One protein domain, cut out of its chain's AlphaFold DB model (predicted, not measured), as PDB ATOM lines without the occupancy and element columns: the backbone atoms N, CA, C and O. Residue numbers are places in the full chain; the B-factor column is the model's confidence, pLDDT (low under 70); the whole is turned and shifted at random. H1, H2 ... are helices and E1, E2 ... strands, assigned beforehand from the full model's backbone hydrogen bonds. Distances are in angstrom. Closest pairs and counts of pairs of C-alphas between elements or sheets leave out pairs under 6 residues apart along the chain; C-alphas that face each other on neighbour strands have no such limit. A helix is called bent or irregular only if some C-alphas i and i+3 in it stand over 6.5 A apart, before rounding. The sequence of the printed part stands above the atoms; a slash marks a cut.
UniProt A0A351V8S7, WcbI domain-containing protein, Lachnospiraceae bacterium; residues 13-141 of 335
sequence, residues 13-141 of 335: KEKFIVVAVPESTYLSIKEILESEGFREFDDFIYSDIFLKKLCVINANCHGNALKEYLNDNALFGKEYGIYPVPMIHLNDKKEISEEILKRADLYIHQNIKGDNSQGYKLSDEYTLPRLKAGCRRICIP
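This is residues 13 to 141 of the 335 residues of the protein "WcbI domain-containing protein" of Lachnospiraceae bacterium (UniProt A0A351V8S7). A small four-stranded parallel sheet, E4, E3, E5 and E6, makes the main body, with H2 and H3 on one face and H4 and H5 only grazing it on the side away from H2. At one end of the longest axis a second small part, the strand pair E1 and E2 with H1, makes a little lobe of its own, apart from the sheet's strands. The printed part has 129 residues with five named helices and six named strands, in the order E1 H1 E2 E3 H2 H3 E4 H4 E5 H5 E6; the class is mixed, helices and strands. The large sheet runs E4, E3, E5, E6, all parallel, and E1 and E2 are parallel too. The whole is compact, with a radius of gyration of the C-alphas of 14.5 A, and spans 44 by 33 by 28 A.

Start near the first residue with E1, residues 17 to 19, H1, residues 23 to 35, and E2, residues 44 to 46: this is a strand-helix-strand unit, two parallel neighbour strands with a helix between them in the chain, and its crossover is right-handed. Look at N 19 and O 45, 2.9 A apart and within hydrogen-bond range. The closest C-alphas of H1 and E2 are those of Tyr 26 and Tyr 46, at 7.0 A. Next come E3, residues 53 to 58, H2, residues 61 to 71, H3, residues 74 to 79, and E4, residues 80 to 82, a second such unit, again right-handed. E3 and E4 have N 55 and O 81 within range at 2.8 A. H2 is on the sheet at a height of 8.7 A, over E3 and E5, residues 106 to 110, and along the strands, at 9 degrees to E3 on the local plane. H2 and H3 touch only at the corner, and only just, with 3 pairs of C-alphas within 8 A, the closest being Asn 71 and Gly 77 at 5.9 A; they are about perpendicular at 88 degrees. H2 and H3 on one face of the sheet give two layers, helices on one face of a sheet. H4, residues 98 to 103, only grazes the sheet with its residues 100 to 103; E4, H4 and E5 form a split strand-helix-strand unit, with E3 between the strands, right-handed. Between the parallel neighbour strands E3 and E5, N 56 and O 106 are within hydrogen-bond range at 2.8 A. H5, residues 124 to 130, grazes the sheet with residues 124 to 128; E5, H5 and E6, residues 136 to 140, form the third unsplit unit, right-handed, and N 107 and O 136 are 2.8 A apart. H4 and H5 touch at a steep tilt of 62 degrees, the same way, closest at the C-alphas of Leu 101 and Arg 130, 5.8 A. Every O i to N i+4 pair is within hydrogen-bond range in H2, H3 and H4; H1 has 7 of 9, and H5 has 1 of 3, with 1 of 4 O i to N i+3 pairs.

Find C-alpha 17 at (-4.043, -43.993, -9.716), where E1 begins. H1, 18.9 A long, is irregular, only just: C-alphas 24 and 27 are 6.7 A apart. From C-alpha 53 at (-3.821, -48.947, -26.961) E3 runs 16.4 A, and H2 after it 15.5 A. E5 is 13.5 A long, and E6, 13.1 A, ends at C-alpha 140 at (-0.701, -37.329, -42.580).

The two C-alphas farthest apart, those of Glu 14 and Pro 141, are 45.0 A apart. The printed part has no cut. The long links are E4 to H4, residues 83 to 97, and E5 to H5, residues 111 to 123. The mean pLDDT of the printed part is 95.2, and no printed residue is under 70.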
ATOM      1  N   LYS A  13      -1.080 -43.997  -1.838       81.56
ATOM      2  CA  LYS A  13       0.273 -44.431  -2.223       81.56
ATOM      3  C   LYS A  13       0.407 -45.949  -2.430       81.56
ATOM      4  O   LYS A  13       1.404 -46.397  -2.968       81.56
ATOM      5  N   GLU A  14      -0.576 -46.742  -1.997       88.31
ATOM      6  CA  GLU A  14      -0.625 -48.202  -2.186       88.31
ATOM      7  C   GLU A  14      -1.522 -48.604  -3.374       88.31
ATOM      8  O   GLU A  14      -1.815 -49.789  -3.565       88.31
ATOM      9  N   LYS A  15      -2.051 -47.633  -4.128       90.38
ATOM     10  CA  LYS A  15      -2.982 -47.860  -5.236       90.38
ATOM     11  C   LYS A  15      -2.385 -47.378  -6.546       90.38
ATOM     12  O   LYS A  15      -1.646 -46.405  -6.579       90.38
ATOM     13  N   PHE A  16      -2.805 -48.028  -7.624       94.50
ATOM     14  CA  PHE A  16      -2.644 -47.484  -8.960       94.50
ATOM     15  C   PHE A  16      -3.672 -46.369  -9.182       94.50
ATOM     16  O   PHE A  16      -4.868 -46.572  -8.943       94.50
ATOM     17  N   ILE A  17      -3.216 -45.198  -9.617       95.50
ATOM     18  CA  ILE A  17      -4.043 -43.993  -9.716       95.50
ATOM     19  C   ILE A  17      -4.480 -43.780 -11.166       95.50
ATOM     20  O   ILE A  17      -3.662 -43.614 -12.067       95.50
ATOM     21  N   VAL A  18      -5.790 -43.712 -11.397       96.81
ATOM     22  CA  VAL A  18      -6.340 -43.269 -12.683       96.81
ATOM     23  C   VAL A  18      -6.720 -41.800 -12.561       96.81
ATOM     24  O   VAL A  18      -7.610 -41.444 -11.788       96.81
ATOM     25  N   VAL A  19      -6.039 -40.943 -13.315       96.56
ATOM     26  CA  VAL A  19      -6.252 -39.494 -13.282       96.56
ATOM     27  C   VAL A  19      -7.326 -39.127 -14.306       96.56
ATOM     28  O   VAL A  19      -7.059 -39.088 -15.506       96.56
ATOM     29  N   ALA A  20      -8.544 -38.878 -13.823       95.88
ATOM     30  CA  ALA A  20      -9.716 -38.557 -14.637       95.88
ATOM     31  C   ALA A  20     -10.012 -37.050 -14.626       95.88
ATOM     32  O   ALA A  20     -10.839 -36.565 -13.854       95.88
ATOM     33  N   VAL A  21      -9.299 -36.310 -15.470       94.81
ATOM     34  CA  VAL A  21      -9.407 -34.849 -15.628       94.81
ATOM     35  C   VAL A  21      -9.366 -34.483 -17.112       94.81
ATOM     36  O   VAL A  21      -8.980 -35.322 -17.915       94.81
ATOM     37  N   PRO A  22      -9.715 -33.252 -17.515       92.56
ATOM     38  CA  PRO A  22      -9.435 -32.795 -18.872       92.56
ATOM     39  C   PRO A  22      -7.931 -32.810 -19.179       92.56
ATOM     40  O   PRO A  22      -7.107 -32.524 -18.307       92.56
ATOM     41  N   GLU A  23      -7.571 -33.053 -20.436       88.94
ATOM     42  CA  GLU A  23      -6.179 -33.063 -20.906       88.94
ATOM     43  C   GLU A  23      -5.375 -31.821 -20.496       88.94
ATOM     44  O   GLU A  23      -4.230 -31.946 -20.061       88.94
ATOM     45  N   SER A  24      -5.992 -30.635 -20.555       85.38
ATOM     46  CA  SER A  24      -5.372 -29.366 -20.151       85.38
ATOM     47  C   SER A  24      -4.881 -29.359 -18.702       85.38
ATOM     48  O   SER A  24      -4.014 -28.570 -18.349       85.38
ATOM     49  N   THR A  25      -5.445 -30.218 -17.855       93.62
ATOM     50  CA  THR A  25      -5.108 -30.344 -16.434       93.62
ATOM     51  C   THR A  25      -4.210 -31.549 -16.167       93.62
ATOM     52  O   THR A  25      -3.425 -31.527 -15.218       93.62
ATOM     53  N   TYR A  26      -4.288 -32.594 -16.999       95.44
ATOM     54  CA  TYR A  26      -3.538 -33.829 -16.786       95.44
ATOM     55  C   TYR A  26      -2.030 -33.595 -16.700       95.44
ATOM     56  O   TYR A  26      -1.400 -34.091 -15.772       95.44
ATOM     57  N   LEU A  27      -1.458 -32.812 -17.621       91.50
ATOM     58  CA  LEU A  27      -0.010 -32.574 -17.651       91.50
ATOM     59  C   LEU A  27       0.495 -31.903 -16.364       91.50
ATOM     60  O   LEU A  27       1.548 -32.279 -15.860       91.50
ATOM     61  N   SER A  28      -0.281 -30.983 -15.783       92.81
ATOM     62  CA  SER A  28       0.059 -30.363 -14.498       92.81
ATOM     63  C   SER A  28      -0.049 -31.348 -13.331       92.81
ATOM     64  O   SER A  28       0.808 -31.356 -12.453       92.81
ATOM     65  N   ILE A  29      -1.073 -32.211 -13.316       94.88
ATOM     66  CA  ILE A  29      -1.204 -33.254 -12.283       94.88
ATOM     67  C   ILE A  29      -0.075 -34.280 -12.399       94.88
ATOM     68  O   ILE A  29       0.473 -34.694 -11.380       94.88
ATOM     69  N   LYS A  30       0.297 -34.662 -13.622       94.56
ATOM     70  CA  LYS A  30       1.432 -35.542 -13.892       94.56
ATOM     71  C   LYS A  30       2.708 -34.991 -13.257       94.56
ATOM     72  O   LYS A  30       3.359 -35.715 -12.516       94.56
ATOM     73  N   GLU A  31       3.026 -33.718 -13.492       93.12
ATOM     74  CA  GLU A  31       4.225 -33.084 -12.923       93.12
ATOM     75  C   GLU A  31       4.212 -33.090 -11.385       93.12
ATOM     76  O   GLU A  31       5.241 -33.351 -10.762       93.12
ATOM     77  N   ILE A  32       3.044 -32.884 -10.763       94.25
ATOM     78  CA  ILE A  32       2.886 -32.984  -9.303       94.25
ATOM     79  C   ILE A  32       3.155 -34.417  -8.821       94.25
ATOM     80  O   ILE A  32       3.963 -34.612  -7.913       94.25
ATOM     81  N   LEU A  33       2.530 -35.423  -9.438       94.75
ATOM     82  CA  LEU A  33       2.702 -36.830  -9.054       94.75
ATOM     83  C   LEU A  33       4.155 -37.297  -9.232       94.75
ATOM     84  O   LEU A  33       4.709 -37.932  -8.334       94.75
ATOM     85  N   GLU A  34       4.798 -36.926 -10.340       94.69
ATOM     86  CA  GLU A  34       6.213 -37.222 -10.593       94.69
ATOM     87  C   GLU A  34       7.132 -36.547  -9.566       94.69
ATOM     88  O   GLU A  34       8.086 -37.168  -9.094       94.69
ATOM     89  N   SER A  35       6.816 -35.316  -9.142       94.50
ATOM     90  CA  SER A  35       7.565 -34.626  -8.080       94.50
ATOM     91  C   SER A  35       7.450 -35.311  -6.710       94.50
ATOM     92  O   SER A  35       8.352 -35.190  -5.882       94.50
ATOM     93  N   GLU A  36       6.385 -36.088  -6.491       92.62
ATOM     94  CA  GLU A  36       6.192 -36.922  -5.301       92.62
ATOM     95  C   GLU A  36       6.766 -38.341  -5.432       92.62
ATOM     96  O   GLU A  36       6.618 -39.160  -4.520       92.62
ATOM     97  N   GLY A  37       7.457 -38.630  -6.537       93.62
ATOM     98  CA  GLY A  37       8.143 -39.898  -6.776       93.62
ATOM     99  C   GLY A  37       7.282 -40.988  -7.414       93.62
ATOM    100  O   GLY A  37       7.752 -42.119  -7.530       93.62
ATOM    101  N   PHE A  38       6.058 -40.671  -7.843       95.19
ATOM    102  CA  PHE A  38       5.246 -41.584  -8.644       95.19
ATOM    103  C   PHE A  38       5.764 -41.624 -10.082       95.19
ATOM    104  O   PHE A  38       6.216 -40.616 -10.623       95.19
ATOM    105  N   ARG A  39       5.667 -42.778 -10.733       94.94
ATOM    106  CA  ARG A  39       6.063 -42.971 -12.129       94.94
ATOM    107  C   ARG A  39       4.829 -43.259 -12.973       94.94
ATOM    108  O   ARG A  39       4.023 -44.130 -12.640       94.94
ATOM    109  N   GLU A  40       4.657 -42.513 -14.060       95.94
ATOM    110  CA  GLU A  40       3.564 -42.753 -15.004       95.94
ATOM    111  C   GLU A  40       3.658 -44.184 -15.565       95.94
ATOM    112  O   GLU A  40       4.747 -44.731 -15.710       95.94
ATOM    113  N   PHE A  41       2.515 -44.806 -15.857       95.06
ATOM    114  CA  PHE A  41       2.333 -46.209 -16.262       95.06
ATOM    115  C   PHE A  41       2.611 -47.267 -15.192       95.06
ATOM    116  O   PHE A  41       1.995 -48.330 -15.255       95.06
ATOM    117  N   ASP A  42       3.470 -46.985 -14.216       94.62
ATOM    118  CA  ASP A  42       3.749 -47.894 -13.101       94.62
ATOM    119  C   ASP A  42       2.817 -47.617 -11.911       94.62
ATOM    120  O   ASP A  42       2.207 -48.538 -11.367       94.62
ATOM    121  N   ASP A  43       2.656 -46.343 -11.546       96.12
ATOM    122  CA  ASP A  43       1.910 -45.920 -10.359       96.12
ATOM    123  C   ASP A  43       0.637 -45.128 -10.701       96.12
ATOM    124  O   ASP A  43      -0.340 -45.150  -9.947       96.12
ATOM    125  N   PHE A  44       0.614 -44.430 -11.842       97.00
ATOM    126  CA  PHE A  44      -0.558 -43.680 -12.296       97.00
ATOM    127  C   PHE A  44      -0.670 -43.593 -13.817       97.00
ATOM    128  O   PHE A  44       0.296 -43.828 -14.539       97.00
ATOM    129  N   ILE A  45      -1.850 -43.232 -14.322       97.38
ATOM    130  CA  ILE A  45      -2.081 -43.050 -15.758       97.38
ATOM    131  C   ILE A  45      -3.240 -42.094 -16.047       97.38
ATOM    132  O   ILE A  45      -4.184 -41.978 -15.259       97.38
ATOM    133  N   TYR A  46      -3.197 -41.447 -17.211       97.56
ATOM    134  CA  TYR A  46      -4.323 -40.687 -17.737       97.56
ATOM    135  C   TYR A  46      -5.521 -41.594 -18.043       97.56
ATOM    136  O   TYR A  46      -5.376 -42.664 -18.638       97.56
ATOM    137  N   SER A  47      -6.726 -41.162 -17.670       96.44
ATOM    138  CA  SER A  47      -7.938 -41.963 -17.853       96.44
ATOM    139  C   SER A  47      -8.246 -42.308 -19.308       96.44
ATOM    140  O   SER A  47      -8.755 -43.399 -19.562       96.44
ATOM    141  N   ASP A  48      -7.918 -41.439 -20.271       94.44
ATOM    142  CA  ASP A  48      -8.293 -41.676 -21.676       94.44
ATOM    143  C   ASP A  48      -7.530 -42.844 -22.302       94.44
ATOM    144  O   ASP A  48      -8.023 -43.444 -23.260       94.44
ATOM    145  N   ILE A  49      -6.365 -43.187 -21.746       96.56
ATOM    146  CA  ILE A  49      -5.496 -44.282 -22.199       96.56
ATOM    147  C   ILE A  49      -5.543 -45.505 -21.270       96.56
ATOM    148  O   ILE A  49      -4.931 -46.528 -21.577       96.56
ATOM    149  N   PHE A  50      -6.257 -45.438 -20.142       96.62
ATOM    150  CA  PHE A  50      -6.341 -46.559 -19.210       96.62
ATOM    151  C   PHE A  50      -7.027 -47.765 -19.868       96.62
ATOM    152  O   PHE A  50      -8.164 -47.669 -20.325       96.62
ATOM    153  N   LEU A  51      -6.326 -48.907 -19.904       95.38
ATOM    154  CA  LEU A  51      -6.762 -50.156 -20.553       95.38
ATOM    155  C   LEU A  51      -7.000 -50.047 -22.072       95.38
ATOM    156  O   LEU A  51      -7.714 -50.875 -22.642       95.38
ATOM    157  N   LYS A  52      -6.385 -49.064 -22.740       97.25
ATOM    158  CA  LYS A  52      -6.457 -48.886 -24.198       97.25
ATOM    159  C   LYS A  52      -5.075 -48.928 -24.842       97.25
ATOM    160  O   LYS A  52      -4.056 -48.774 -24.172       97.25
ATOM    161  N   LYS A  53      -5.042 -49.112 -26.163       98.06
ATOM    162  CA  LYS A  53      -3.821 -48.947 -26.961       98.06
ATOM    163  C   LYS A  53      -3.409 -47.477 -26.990       98.06
ATOM    164  O   LYS A  53      -4.254 -46.597 -27.162       98.06
ATOM    165  N   LEU A  54      -2.113 -47.206 -26.866       98.31
ATOM    166  CA  LEU A  54      -1.597 -45.842 -26.801       98.31
ATOM    167  C   LEU A  54      -1.472 -45.237 -28.204       98.31
ATOM    168  O   LEU A  54      -0.652 -45.688 -29.008       98.31
ATOM    169  N   CYS A  55      -2.251 -44.199 -28.493       98.69
ATOM    170  CA  CYS A  55      -2.101 -43.365 -29.680       98.69
ATOM    171  C   CYS A  55      -1.317 -42.092 -29.338       98.69
ATOM    172  O   CYS A  55      -1.617 -41.409 -28.363       98.69
ATOM    173  N   VAL A  56      -0.320 -41.766 -30.152       98.50
ATOM    174  CA  VAL A  56       0.471 -40.536 -30.056       98.50
ATOM    175  C   VAL A  56       0.339 -39.782 -31.373       98.50
ATOM    176  O   VAL A  56       0.535 -40.368 -32.438       98.50
ATOM    177  N   ILE A  57       0.019 -38.488 -31.298       98.38
ATOM    178  CA  ILE A  57      -0.115 -37.614 -32.466       98.38
ATOM    179  C   ILE A  57       0.985 -36.548 -32.423       98.38
ATOM    180  O   ILE A  57       0.981 -35.693 -31.542       98.38
ATOM    181  N   ASN A  58       1.924 -36.591 -33.370       98.06
ATOM    182  CA  ASN A  58       3.006 -35.612 -33.519       98.06
ATOM    183  C   ASN A  58       2.802 -34.772 -34.786       98.06
ATOM    184  O   ASN A  58       3.293 -35.097 -35.868       98.06
ATOM    185  N   ALA A  59       2.015 -33.710 -34.661       96.50
ATOM    186  CA  ALA A  59       1.654 -32.841 -35.773       96.50
ATOM    187  C   ALA A  59       1.310 -31.428 -35.272       96.50
ATOM    188  O   ALA A  59       1.268 -31.155 -34.071       96.50
ATOM    189  N   ASN A  60       1.096 -30.500 -36.200       93.19
ATOM    190  CA  ASN A  60       0.574 -29.163 -35.903       93.19
ATOM    191  C   ASN A  60      -0.969 -29.180 -35.743       93.19
ATOM    192  O   ASN A  60      -1.555 -30.207 -35.404       93.19
ATOM    193  N   CYS A  61      -1.630 -28.049 -36.011       90.31
ATOM    194  CA  CYS A  61      -3.090 -27.875 -35.982       90.31
ATOM    195  C   CYS A  61      -3.890 -28.983 -36.689       90.31
ATOM    196  O   CYS A  61      -4.940 -29.388 -36.194       90.31
ATOM    197  N   HIS A  62      -3.364 -29.545 -37.780       93.38
ATOM    198  CA  HIS A  62      -3.982 -30.660 -38.504       93.38
ATOM    199  C   HIS A  62      -4.113 -31.920 -37.633       93.38
ATOM    200  O   HIS A  62      -5.119 -32.624 -37.693       93.38
ATOM    201  N   GLY A  63      -3.108 -32.196 -36.796       94.56
ATOM    202  CA  GLY A  63      -3.139 -33.314 -35.857       94.56
ATOM    203  C   GLY A  63      -4.216 -33.148 -34.797       94.56
ATOM    204  O   GLY A  63      -4.884 -34.118 -34.454       94.56
ATOM    205  N   ASN A  64      -4.426 -31.920 -34.318       91.62
ATOM    206  CA  ASN A  64      -5.476 -31.656 -33.344       91.62
ATOM    207  C   ASN A  64      -6.879 -31.786 -33.958       91.62
ATOM    208  O   ASN A  64      -7.756 -32.384 -33.348       91.62
ATOM    209  N   ALA A  65      -7.077 -31.319 -35.192       90.94
ATOM    210  CA  ALA A  65      -8.331 -31.545 -35.911       90.94
ATOM    211  C   ALA A  65      -8.634 -33.046 -36.102       90.94
ATOM    212  O   ALA A  65      -9.757 -33.502 -35.895       90.94
ATOM    213  N   LEU A  66      -7.614 -33.842 -36.440       94.50
ATOM    214  CA  LEU A  66      -7.752 -35.295 -36.540       94.50
ATOM    215  C   LEU A  66      -8.061 -35.943 -35.185       94.50
ATOM    216  O   LEU A  66      -8.905 -36.830 -35.108       94.50
ATOM    217  N   LYS A  67      -7.381 -35.512 -34.121       94.06
ATOM    218  CA  LYS A  67      -7.591 -36.004 -32.755       94.06
ATOM    219  C   LYS A  67      -9.055 -35.897 -32.335       94.06
ATOM    220  O   LYS A  67      -9.600 -36.856 -31.803       94.06
ATOM    221  N   GLU A  68      -9.694 -34.766 -32.604       90.25
ATOM    222  CA  GLU A  68     -11.104 -34.561 -32.266       90.25
ATOM    223  C   GLU A  68     -12.021 -35.475 -33.061       90.25
ATOM    224  O   GLU A  68     -12.864 -36.159 -32.486       90.25
ATOM    225  N   TYR A  69     -11.772 -35.591 -34.363       92.38
ATOM    226  CA  TYR A  69     -12.500 -36.535 -35.200       92.38
ATOM    227  C   TYR A  69     -12.399 -37.983 -34.699       92.38
ATOM    228  O   TYR A  69     -13.372 -38.738 -34.743       92.38
ATOM    229  N   LEU A  70     -11.212 -38.387 -34.241       94.19
ATOM    230  CA  LEU A  70     -10.970 -39.721 -33.698       94.19
ATOM    231  C   LEU A  70     -11.625 -39.908 -32.324       94.19
ATOM    232  O   LEU A  70     -12.168 -40.980 -32.068       94.19
ATOM    233  N   ASN A  71     -11.635 -38.883 -31.469       91.44
ATOM    234  CA  ASN A  71     -12.333 -38.921 -30.181       91.44
ATOM    235  C   ASN A  71     -13.858 -39.047 -30.345       91.44
ATOM    236  O   ASN A  71     -14.498 -39.740 -29.555       91.44
ATOM    237  N   ASP A  72     -14.423 -38.469 -31.408       90.50
ATOM    238  CA  ASP A  72     -15.835 -38.642 -31.781       90.50
ATOM    239  C   ASP A  72     -16.140 -40.031 -32.374       90.50
ATOM    240  O   ASP A  72     -17.302 -40.438 -32.496       90.50
ATOM    241  N   ASN A  73     -15.115 -40.791 -32.768       92.38
ATOM    242  CA  ASN A  73     -15.282 -42.128 -33.314       92.38
ATOM    243  C   ASN A  73     -15.323 -43.171 -32.184       92.38
ATOM    244  O   ASN A  73     -14.301 -43.572 -31.631       92.38
ATOM    245  N   ALA A  74     -16.517 -43.682 -31.878       92.25
ATOM    246  CA  ALA A  74     -16.715 -44.648 -30.793       92.25
ATOM    247  C   ALA A  74     -15.896 -45.947 -30.940       92.25
ATOM    248  O   ALA A  74     -15.508 -46.543 -29.934       92.25
ATOM    249  N   LEU A  75     -15.620 -46.400 -32.171       94.31
ATOM    250  CA  LEU A  75     -14.779 -47.580 -32.399       94.31
ATOM    251  C   LEU A  75     -13.316 -47.273 -32.076       94.31
ATOM    252  O   LEU A  75     -12.661 -48.083 -31.421       94.31
ATOM    253  N   PHE A  76     -12.839 -46.088 -32.465       96.56
ATOM    254  CA  PHE A  76     -11.516 -45.616 -32.075       96.56
ATOM    255  C   PHE A  76     -11.404 -45.510 -30.552       96.56
ATOM    256  O   PHE A  76     -10.528 -46.141 -29.972       96.56
ATOM    257  N   GLY A  77     -12.329 -44.808 -29.891       94.62
ATOM    258  CA  GLY A  77     -12.298 -44.589 -28.440       94.62
ATOM    259  C   GLY A  77     -12.432 -45.861 -27.591       94.62
ATOM    260  O   GLY A  77     -12.076 -45.842 -26.409       94.62
ATOM    261  N   LYS A  78     -12.918 -46.968 -28.174       94.75
ATOM    262  CA  LYS A  78     -12.942 -48.299 -27.547       94.75
ATOM    263  C   LYS A  78     -11.579 -48.994 -27.594       94.75
ATOM    264  O   LYS A  78     -11.254 -49.739 -26.675       94.75
ATOM    265  N   GLU A  79     -10.815 -48.799 -28.663       96.94
ATOM    266  CA  GLU A  79      -9.544 -49.495 -28.889       96.94
ATOM    267  C   GLU A  79      -8.329 -48.666 -28.456       96.94
ATOM    268  O   GLU A  79      -7.384 -49.205 -27.874       96.94
ATOM    269  N   TYR A  80      -8.366 -47.363 -28.713       98.38
ATOM    270  CA  TYR A  80      -7.263 -46.432 -28.537       98.38
ATOM    271  C   TYR A  80      -7.606 -45.337 -27.526       98.38
ATOM    272  O   TYR A  80      -8.745 -44.880 -27.419       98.38
ATOM    273  N   GLY A  81      -6.583 -44.891 -26.805       97.62
ATOM    274  CA  GLY A  81      -6.578 -43.619 -26.093       97.62
ATOM    275  C   GLY A  81      -5.478 -42.728 -26.653       97.62
ATOM    276  O   GLY A  81      -4.403 -43.225 -26.994       97.62
ATOM    277  N   ILE A  82      -5.725 -41.423 -26.749       97.88
ATOM    278  CA  ILE A  82      -4.739 -40.465 -27.260       97.88
ATOM    279  C   ILE A  82      -3.959 -39.890 -26.079       97.88
ATOM    280  O   ILE A  82      -4.541 -39.315 -25.164       97.88
ATOM    281  N   TYR A  83      -2.637 -40.056 -26.094       97.38
ATOM    282  CA  TYR A  83      -1.761 -39.431 -25.109       97.38
ATOM    283  C   TYR A  83      -1.676 -37.919 -25.364       97.38
ATOM    284  O   TYR A  83      -1.498 -37.517 -26.520       97.38
ATOM    285  N   PRO A  84      -1.737 -37.078 -24.318       95.12
ATOM    286  CA  PRO A  84      -1.703 -35.632 -24.471       95.12
ATOM    287  C   PRO A  84      -0.299 -35.137 -24.840       95.12
ATOM    288  O   PRO A  84       0.548 -34.876 -23.984       95.12
ATOM    289  N   VAL A  85      -0.044 -35.026 -26.144       94.38
ATOM    290  CA  VAL A  85       1.136 -34.369 -26.716       94.38
ATOM    291  C   VAL A  85       0.704 -33.018 -27.291       94.38
ATOM    292  O   VAL A  85      -0.178 -32.996 -28.153       94.38
ATOM    293  N   PRO A  86       1.305 -31.890 -26.860       93.12
ATOM    294  CA  PRO A  86       1.023 -30.594 -27.461       93.12
ATOM    295  C   PRO A  86       1.340 -30.584 -28.959       93.12
ATOM    296  O   PRO A  86       2.286 -31.236 -29.409       93.12
ATOM    297  N   MET A  87       0.592 -29.788 -29.726       93.06
ATOM    298  CA  MET A  87       0.909 -29.543 -31.136       93.06
ATOM    299  C   MET A  87       2.364 -29.096 -31.285       93.06
ATOM    300  O   MET A  87       2.865 -28.343 -30.453       93.06
ATOM    301  N   ILE A  88       3.022 -29.489 -32.375       94.31
ATOM    302  CA  ILE A  88       4.474 -29.307 -32.544       94.31
ATOM    303  C   ILE A  88       4.963 -27.864 -32.293       94.31
ATOM    304  O   ILE A  88       6.037 -27.670 -31.739       94.31
ATOM    305  N   HIS A  89       4.161 -26.856 -32.656       90.12
ATOM    306  CA  HIS A  89       4.488 -25.432 -32.511       90.12
ATOM    307  C   HIS A  89       4.121 -24.823 -31.148       90.12
ATOM    308  O   HIS A  89       4.492 -23.686 -30.881       90.12
ATOM    309  N   LEU A  90       3.403 -25.570 -30.307       91.00
ATOM    310  CA  LEU A  90       3.068 -25.226 -28.920       91.00
ATOM    311  C   LEU A  90       3.757 -26.167 -27.915       91.00
ATOM    312  O   LEU A  90       3.445 -26.153 -26.728       91.00
ATOM    313  N   ASN A  91       4.650 -27.043 -28.381       93.25
ATOM    314  CA  ASN A  91       5.378 -27.954 -27.512       93.25
ATOM    315  C   ASN A  91       6.628 -27.256 -26.966       93.25
ATOM    316  O   ASN A  91       7.708 -27.341 -27.550       93.25
ATOM    317  N   ASP A  92       6.481 -26.599 -25.815       92.12
ATOM    318  CA  ASP A  92       7.567 -25.870 -25.147       92.12
ATOM    319  C   ASP A  92       8.755 -26.768 -24.775       92.12
ATOM    320  O   ASP A  92       9.907 -26.334 -24.812       92.12
ATOM    321  N   LYS A  93       8.493 -28.048 -24.468       92.19
ATOM    322  CA  LYS A  93       9.537 -29.039 -24.161       92.19
ATOM    323  C   LYS A  93      10.318 -29.455 -25.413       92.19
ATOM    324  O   LYS A  93      11.414 -29.997 -25.295       92.19
ATOM    325  N   LYS A  94       9.779 -29.185 -26.611       95.88
ATOM    326  CA  LYS A  94      10.369 -29.519 -27.916       95.88
ATOM    327  C   LYS A  94      10.738 -30.997 -28.060       95.88
ATOM    328  O   LYS A  94      11.692 -31.344 -28.759       95.88
ATOM    329  N   GLU A  95       9.992 -31.871 -27.390       95.62
ATOM    330  CA  GLU A  95      10.228 -33.312 -27.386       95.62
ATOM    331  C   GLU A  95       8.957 -34.112 -27.073       95.62
ATOM    332  O   GLU A  95       7.982 -33.596 -26.523       95.62
ATOM    333  N   ILE A  96       8.998 -35.398 -27.418       96.50
ATOM    334  CA  ILE A  96       8.115 -36.436 -26.883       96.50
ATOM    335  C   ILE A  96       9.024 -37.383 -26.104       96.50
ATOM    336  O   ILE A  96      10.066 -37.795 -26.625       96.50
ATOM    337  N   SER A  97       8.670 -37.711 -24.861       94.50
ATOM    338  CA  SER A  97       9.541 -38.542 -24.030       94.50
ATOM    339  C   SER A  97       9.722 -39.938 -24.634       94.50
ATOM    340  O   SER A  97       8.812 -40.509 -25.245       94.50
ATOM    341  N   GLU A  98      10.912 -40.518 -24.454       95.56
ATOM    342  CA  GLU A  98      11.202 -41.845 -25.005       95.56
ATOM    343  C   GLU A  98      10.294 -42.932 -24.431       95.56
ATOM    344  O   GLU A  98      10.001 -43.903 -25.122       95.56
ATOM    345  N   GLU A  99       9.852 -42.787 -23.180       94.94
ATOM    346  CA  GLU A  99       8.926 -43.729 -22.560       94.94
ATOM    347  C   GLU A  99       7.593 -43.789 -23.315       94.94
ATOM    348  O   GLU A  99       7.112 -44.879 -23.626       94.94
ATOM    349  N   ILE A 100       7.045 -42.632 -23.696       97.00
ATOM    350  CA  ILE A 100       5.812 -42.551 -24.484       97.00
ATOM    351  C   ILE A 100       6.011 -43.166 -25.869       97.00
ATOM    352  O   ILE A 100       5.209 -43.999 -26.295       97.00
ATOM    353  N   LEU A 101       7.114 -42.835 -26.547       98.12
ATOM    354  CA  LEU A 101       7.435 -43.398 -27.865       98.12
ATOM    355  C   LEU A 101       7.562 -44.933 -27.813       98.12
ATOM    356  O   LEU A 101       6.982 -45.632 -28.643       98.12
ATOM    357  N   LYS A 102       8.236 -45.471 -26.790       97.50
ATOM    358  CA  LYS A 102       8.407 -46.920 -26.577       97.50
ATOM    359  C   LYS A 102       7.113 -47.634 -26.175       97.50
ATOM    360  O   LYS A 102       7.073 -48.862 -26.184       97.50
ATOM    361  N   ARG A 103       6.052 -46.911 -25.813       97.25
ATOM    362  CA  ARG A 103       4.741 -47.485 -25.469       97.25
ATOM    363  C   ARG A 103       3.710 -47.337 -26.581       97.25
ATOM    364  O   ARG A 103       2.781 -48.140 -26.620       97.25
ATOM    365  N   ALA A 104       3.895 -46.393 -27.503       98.38
ATOM    366  CA  ALA A 104       2.946 -46.083 -28.568       98.38
ATOM    367  C   ALA A 104       2.580 -47.315 -29.418       98.38
ATOM    368  O   ALA A 104       3.437 -47.945 -30.032       98.38
ATOM    369  N   ASP A 105       1.294 -47.653 -29.475       98.62
ATOM    370  CA  ASP A 105       0.714 -48.654 -30.383       98.62
ATOM    371  C   ASP A 105       0.393 -48.064 -31.756       98.62
ATOM    372  O   ASP A 105       0.458 -48.761 -32.769       98.62
ATOM    373  N   LEU A 106       0.043 -46.778 -31.776       98.75
ATOM    374  CA  LEU A 106      -0.287 -46.008 -32.963       98.75
ATOM    375  C   LEU A 106       0.420 -44.654 -32.899       98.75
ATOM    376  O   LEU A 106       0.242 -43.900 -31.946       98.75
ATOM    377  N   TYR A 107       1.193 -44.338 -33.928       98.81
ATOM    378  CA  TYR A 107       1.886 -43.071 -34.093       98.81
ATOM    379  C   TYR A 107       1.383 -42.373 -35.356       98.81
ATOM    380  O   TYR A 107       1.647 -42.819 -36.475       98.81
ATOM    381  N   ILE A 108       0.628 -41.293 -35.180       98.81
ATOM    382  CA  ILE A 108       0.166 -40.453 -36.284       98.81
ATOM    383  C   ILE A 108       1.041 -39.211 -36.309       98.81
ATOM    384  O   ILE A 108       1.193 -38.540 -35.291       98.81
ATOM    385  N   HIS A 109       1.631 -38.892 -37.450       98.50
ATOM    386  CA  HIS A 109       2.581 -37.790 -37.531       98.50
ATOM    387  C   HIS A 109       2.506 -37.070 -38.866       98.50
ATOM    388  O   HIS A 109       1.902 -37.555 -39.817       98.50
ATOM    389  N   GLN A 110       3.113 -35.895 -38.933       97.44
ATOM    390  CA  GLN A 110       3.490 -35.286 -40.206       97.44
ATOM    391  C   GLN A 110       4.952 -35.623 -40.498       97.44
ATOM    392  O   GLN A 110       5.716 -35.873 -39.572       97.44
ATOM    393  N   ASN A 111       5.358 -35.567 -41.768       96.19
ATOM    394  CA  ASN A 111       6.776 -35.653 -42.124       96.19
ATOM    395  C   ASN A 111       7.530 -34.437 -41.549       96.19
ATOM    396  O   ASN A 111       7.430 -33.326 -42.086       96.19
ATOM    397  N   ILE A 112       8.238 -34.646 -40.436       95.75
ATOM    398  CA  ILE A 112       8.973 -33.613 -39.697       95.75
ATOM    399  C   ILE A 112      10.467 -33.890 -39.837       95.75
ATOM    400  O   ILE A 112      10.980 -34.862 -39.292       95.75
ATOM    401  N   LYS A 113      11.172 -32.997 -40.531       94.88
ATOM    402  CA  LYS A 113      12.615 -33.106 -40.786       94.88
ATOM    403  C   LYS A 113      13.461 -32.820 -39.547       94.88
ATOM    404  O   LYS A 113      13.059 -32.027 -38.697       94.88
ATOM    405  N   GLY A 114      14.677 -33.353 -39.490       94.81
ATOM    406  CA  GLY A 114      15.613 -33.138 -38.383       94.81
ATOM    407  C   GLY A 114      16.040 -31.680 -38.182       94.81
ATOM    408  O   GLY A 114      16.282 -31.264 -37.051       94.81
ATOM    409  N   ASP A 115      16.073 -30.892 -39.258       93.62
ATOM    410  CA  ASP A 115      16.448 -29.471 -39.285       93.62
ATOM    411  C   ASP A 115      15.254 -28.508 -39.121       93.62
ATOM    412  O   ASP A 115      15.352 -27.313 -39.407       93.62
ATOM    413  N   ASN A 116      14.106 -29.013 -38.655       91.88
ATOM    414  CA  ASN A 116      12.919 -28.201 -38.412       91.88
ATOM    415  C   ASN A 116      13.134 -27.151 -37.295       91.88
ATOM    416  O   ASN A 116      13.933 -27.330 -36.378       91.88
ATOM    417  N   SER A 117      12.346 -26.073 -37.317       89.94
ATOM    418  CA  SER A 117      12.438 -24.984 -36.328       89.94
ATOM    419  C   SER A 117      11.839 -25.301 -34.949       89.94
ATOM    420  O   SER A 117      12.051 -24.542 -34.002       89.94
ATOM    421  N   GLN A 118      11.089 -26.397 -34.821       92.38
ATOM    422  CA  GLN A 118      10.369 -26.773 -33.601       92.38
ATOM    423  C   GLN A 118      11.209 -27.645 -32.666       92.38
ATOM    424  O   GLN A 118      11.028 -27.584 -31.458       92.38
ATOM    425  N   GLY A 119      12.182 -28.389 -33.193       94.25
ATOM    426  CA  GLY A 119      13.158 -29.139 -32.407       94.25
ATOM    427  C   GLY A 119      13.468 -30.514 -32.989       94.25
ATOM    428  O   GLY A 119      12.589 -31.225 -33.477       94.25
ATOM    429  N   TYR A 120      14.734 -30.923 -32.889       96.94
ATOM    430  CA  TYR A 120      15.193 -32.217 -33.398       96.94
ATOM    431  C   TYR A 120      14.469 -33.403 -32.742       96.94
ATOM    432  O   TYR A 120      14.149 -34.374 -33.419       96.94
ATOM    433  N   LYS A 121      14.138 -33.328 -31.446       97.75
ATOM    434  CA  LYS A 121      13.455 -34.424 -30.737       97.75
ATOM    435  C   LYS A 121      11.980 -34.616 -31.124       97.75
ATOM    436  O   LYS A 121      11.353 -35.569 -30.668       97.75
ATOM    437  N   LEU A 122      11.436 -33.743 -31.971       97.44
ATOM    438  CA  LEU A 122      10.114 -33.893 -32.590       97.44
ATOM    439  C   LEU A 122      10.197 -34.410 -34.029       97.44
ATOM    440  O   LEU A 122       9.162 -34.659 -34.637       97.44
ATOM    441  N   SER A 123      11.401 -34.556 -34.581       97.88
ATOM    442  CA  SER A 123      11.606 -35.028 -35.947       97.88
ATOM    443  C   SER A 123      11.348 -36.521 -36.104       97.88
ATOM    444  O   SER A 123      11.446 -37.290 -35.141       97.88
ATOM    445  N   ASP A 124      11.062 -36.946 -37.328       97.75
ATOM    446  CA  ASP A 124      10.901 -38.356 -37.671       97.75
ATOM    447  C   ASP A 124      12.226 -39.116 -37.505       97.75
ATOM    448  O   ASP A 124      12.228 -40.268 -37.066       97.75
ATOM    449  N   GLU A 125      13.366 -38.461 -37.758       97.88
ATOM    450  CA  GLU A 125      14.701 -39.023 -37.532       97.88
ATOM    451  C   GLU A 125      14.938 -39.373 -36.055       97.88
ATOM    452  O   GLU A 125      15.602 -40.365 -35.745       97.88
ATOM    453  N   TYR A 126      14.379 -38.589 -35.129       98.06
ATOM    454  CA  TYR A 126      14.467 -38.878 -33.700       98.06
ATOM    455  C   TYR A 126      13.378 -39.847 -33.229       98.06
ATOM    456  O   TYR A 126      13.665 -40.794 -32.494       98.06
ATOM    457  N   THR A 127      12.126 -39.610 -33.611       98.31
ATOM    458  CA  THR A 127      10.968 -40.288 -33.018       98.31
ATOM    459  C   THR A 127      10.765 -41.696 -33.569       98.31
ATOM    460  O   THR A 127      10.593 -42.627 -32.780       98.31
ATOM    461  N   LEU A 128      10.853 -41.897 -34.891       97.94
ATOM    462  CA  LEU A 128      10.536 -43.183 -35.521       97.94
ATOM    463  C   LEU A 128      11.420 -44.346 -35.036       97.94
ATOM    464  O   LEU A 128      10.864 -45.413 -34.774       97.94
ATOM    465  N   PRO A 129      12.749 -44.188 -34.847       97.81
ATOM    466  CA  PRO A 129      13.592 -45.266 -34.323       97.81
ATOM    467  C   PRO A 129      13.309 -45.644 -32.861       97.81
ATOM    468  O   PRO A 129      13.796 -46.671 -32.395       97.81
ATOM    469  N   ARG A 130      12.570 -44.808 -32.120       98.19
ATOM    470  CA  ARG A 130      12.255 -45.005 -30.693       98.19
ATOM    471  C   ARG A 130      10.887 -45.632 -30.460       98.19
ATOM    472  O   ARG A 130      10.567 -45.975 -29.323       98.19
ATOM    473  N   LEU A 131      10.088 -45.773 -31.515       98.38
ATOM    474  CA  LEU A 131       8.814 -46.470 -31.449       98.38
ATOM    475  C   LEU A 131       9.042 -47.957 -31.175       98.38
ATOM    476  O   LEU A 131      10.020 -48.553 -31.633       98.38
ATOM    477  N   LYS A 132       8.119 -48.581 -30.441       95.25
ATOM    478  CA  LYS A 132       8.184 -50.030 -30.216       95.25
ATOM    479  C   LYS A 132       8.009 -50.818 -31.511       95.25
ATOM    480  O   LYS A 132       7.343 -50.380 -32.452       95.25
ATOM    481  N   ALA A 133       8.542 -52.038 -31.521       95.56
ATOM    482  CA  ALA A 133       8.278 -52.988 -32.592       95.56
ATOM    483  C   ALA A 133       6.763 -53.223 -32.739       95.56
ATOM    484  O   ALA A 133       6.056 -53.417 -31.752       95.56
ATOM    485  N   GLY A 134       6.269 -53.186 -33.976       96.00
ATOM    486  CA  GLY A 134       4.841 -53.325 -34.268       96.00
ATOM    487  C   GLY A 134       4.005 -52.061 -34.042       96.00
ATOM    488  O   GLY A 134       2.801 -52.112 -34.281       96.00
ATOM    489  N   CYS A 135       4.605 -50.931 -33.634       98.44
ATOM    490  CA  CYS A 135       3.913 -49.643 -33.624       98.44
ATOM    491  C   CYS A 135       3.399 -49.322 -35.031       98.44
ATOM    492  O   CYS A 135       4.165 -49.263 -36.002       98.44
ATOM    493  N   ARG A 136       2.088 -49.116 -35.145       98.38
ATOM    494  CA  ARG A 136       1.468 -48.695 -36.393       98.38
ATOM    495  C   ARG A 136       1.774 -47.221 -36.629       98.38
ATOM    496  O   ARG A 136       1.614 -46.416 -35.722       98.38
ATOM    497  N   ARG A 137       2.158 -46.857 -37.852       98.38
ATOM    498  CA  ARG A 137       2.491 -45.475 -38.222       98.38
ATOM    499  C   ARG A 137       1.570 -44.986 -39.329       98.38
ATOM    500  O   ARG A 137       1.238 -45.780 -40.206       98.38
ATOM    501  N   ILE A 138       1.149 -43.727 -39.245       98.75
ATOM    502  CA  ILE A 138       0.380 -43.047 -40.291       98.75
ATOM    503  C   ILE A 138       0.919 -41.620 -40.445       98.75
ATOM    504  O   ILE A 138       0.757 -40.788 -39.552       98.75
ATOM    505  N   CYS A 139       1.535 -41.337 -41.586       98.69
ATOM    506  CA  CYS A 139       2.001 -40.017 -41.978       98.69
ATOM    507  C   CYS A 139       0.876 -39.249 -42.694       98.69
ATOM    508  O   CYS A 139       0.457 -39.615 -43.800       98.69
ATOM    509  N   ILE A 140       0.366 -38.194 -42.059       98.50
ATOM    510  CA  ILE A 140      -0.701 -37.329 -42.580       98.50
ATOM    511  C   ILE A 140      -0.133 -36.102 -43.320       98.50
ATOM    512  O   ILE A 140       1.016 -35.710 -43.088       98.50
ATOM    513  N   PRO A 141      -0.930 -35.448 -44.189       97.75
ATOM    514  CA  PRO A 141      -0.482 -34.291 -44.951       97.75
ATOM    515  C   PRO A 141      -0.093 -33.093 -44.079       97.75
ATOM    516  O   PRO A 141      -0.611 -32.889 -42.977       97.75
TER     517      PRO A 141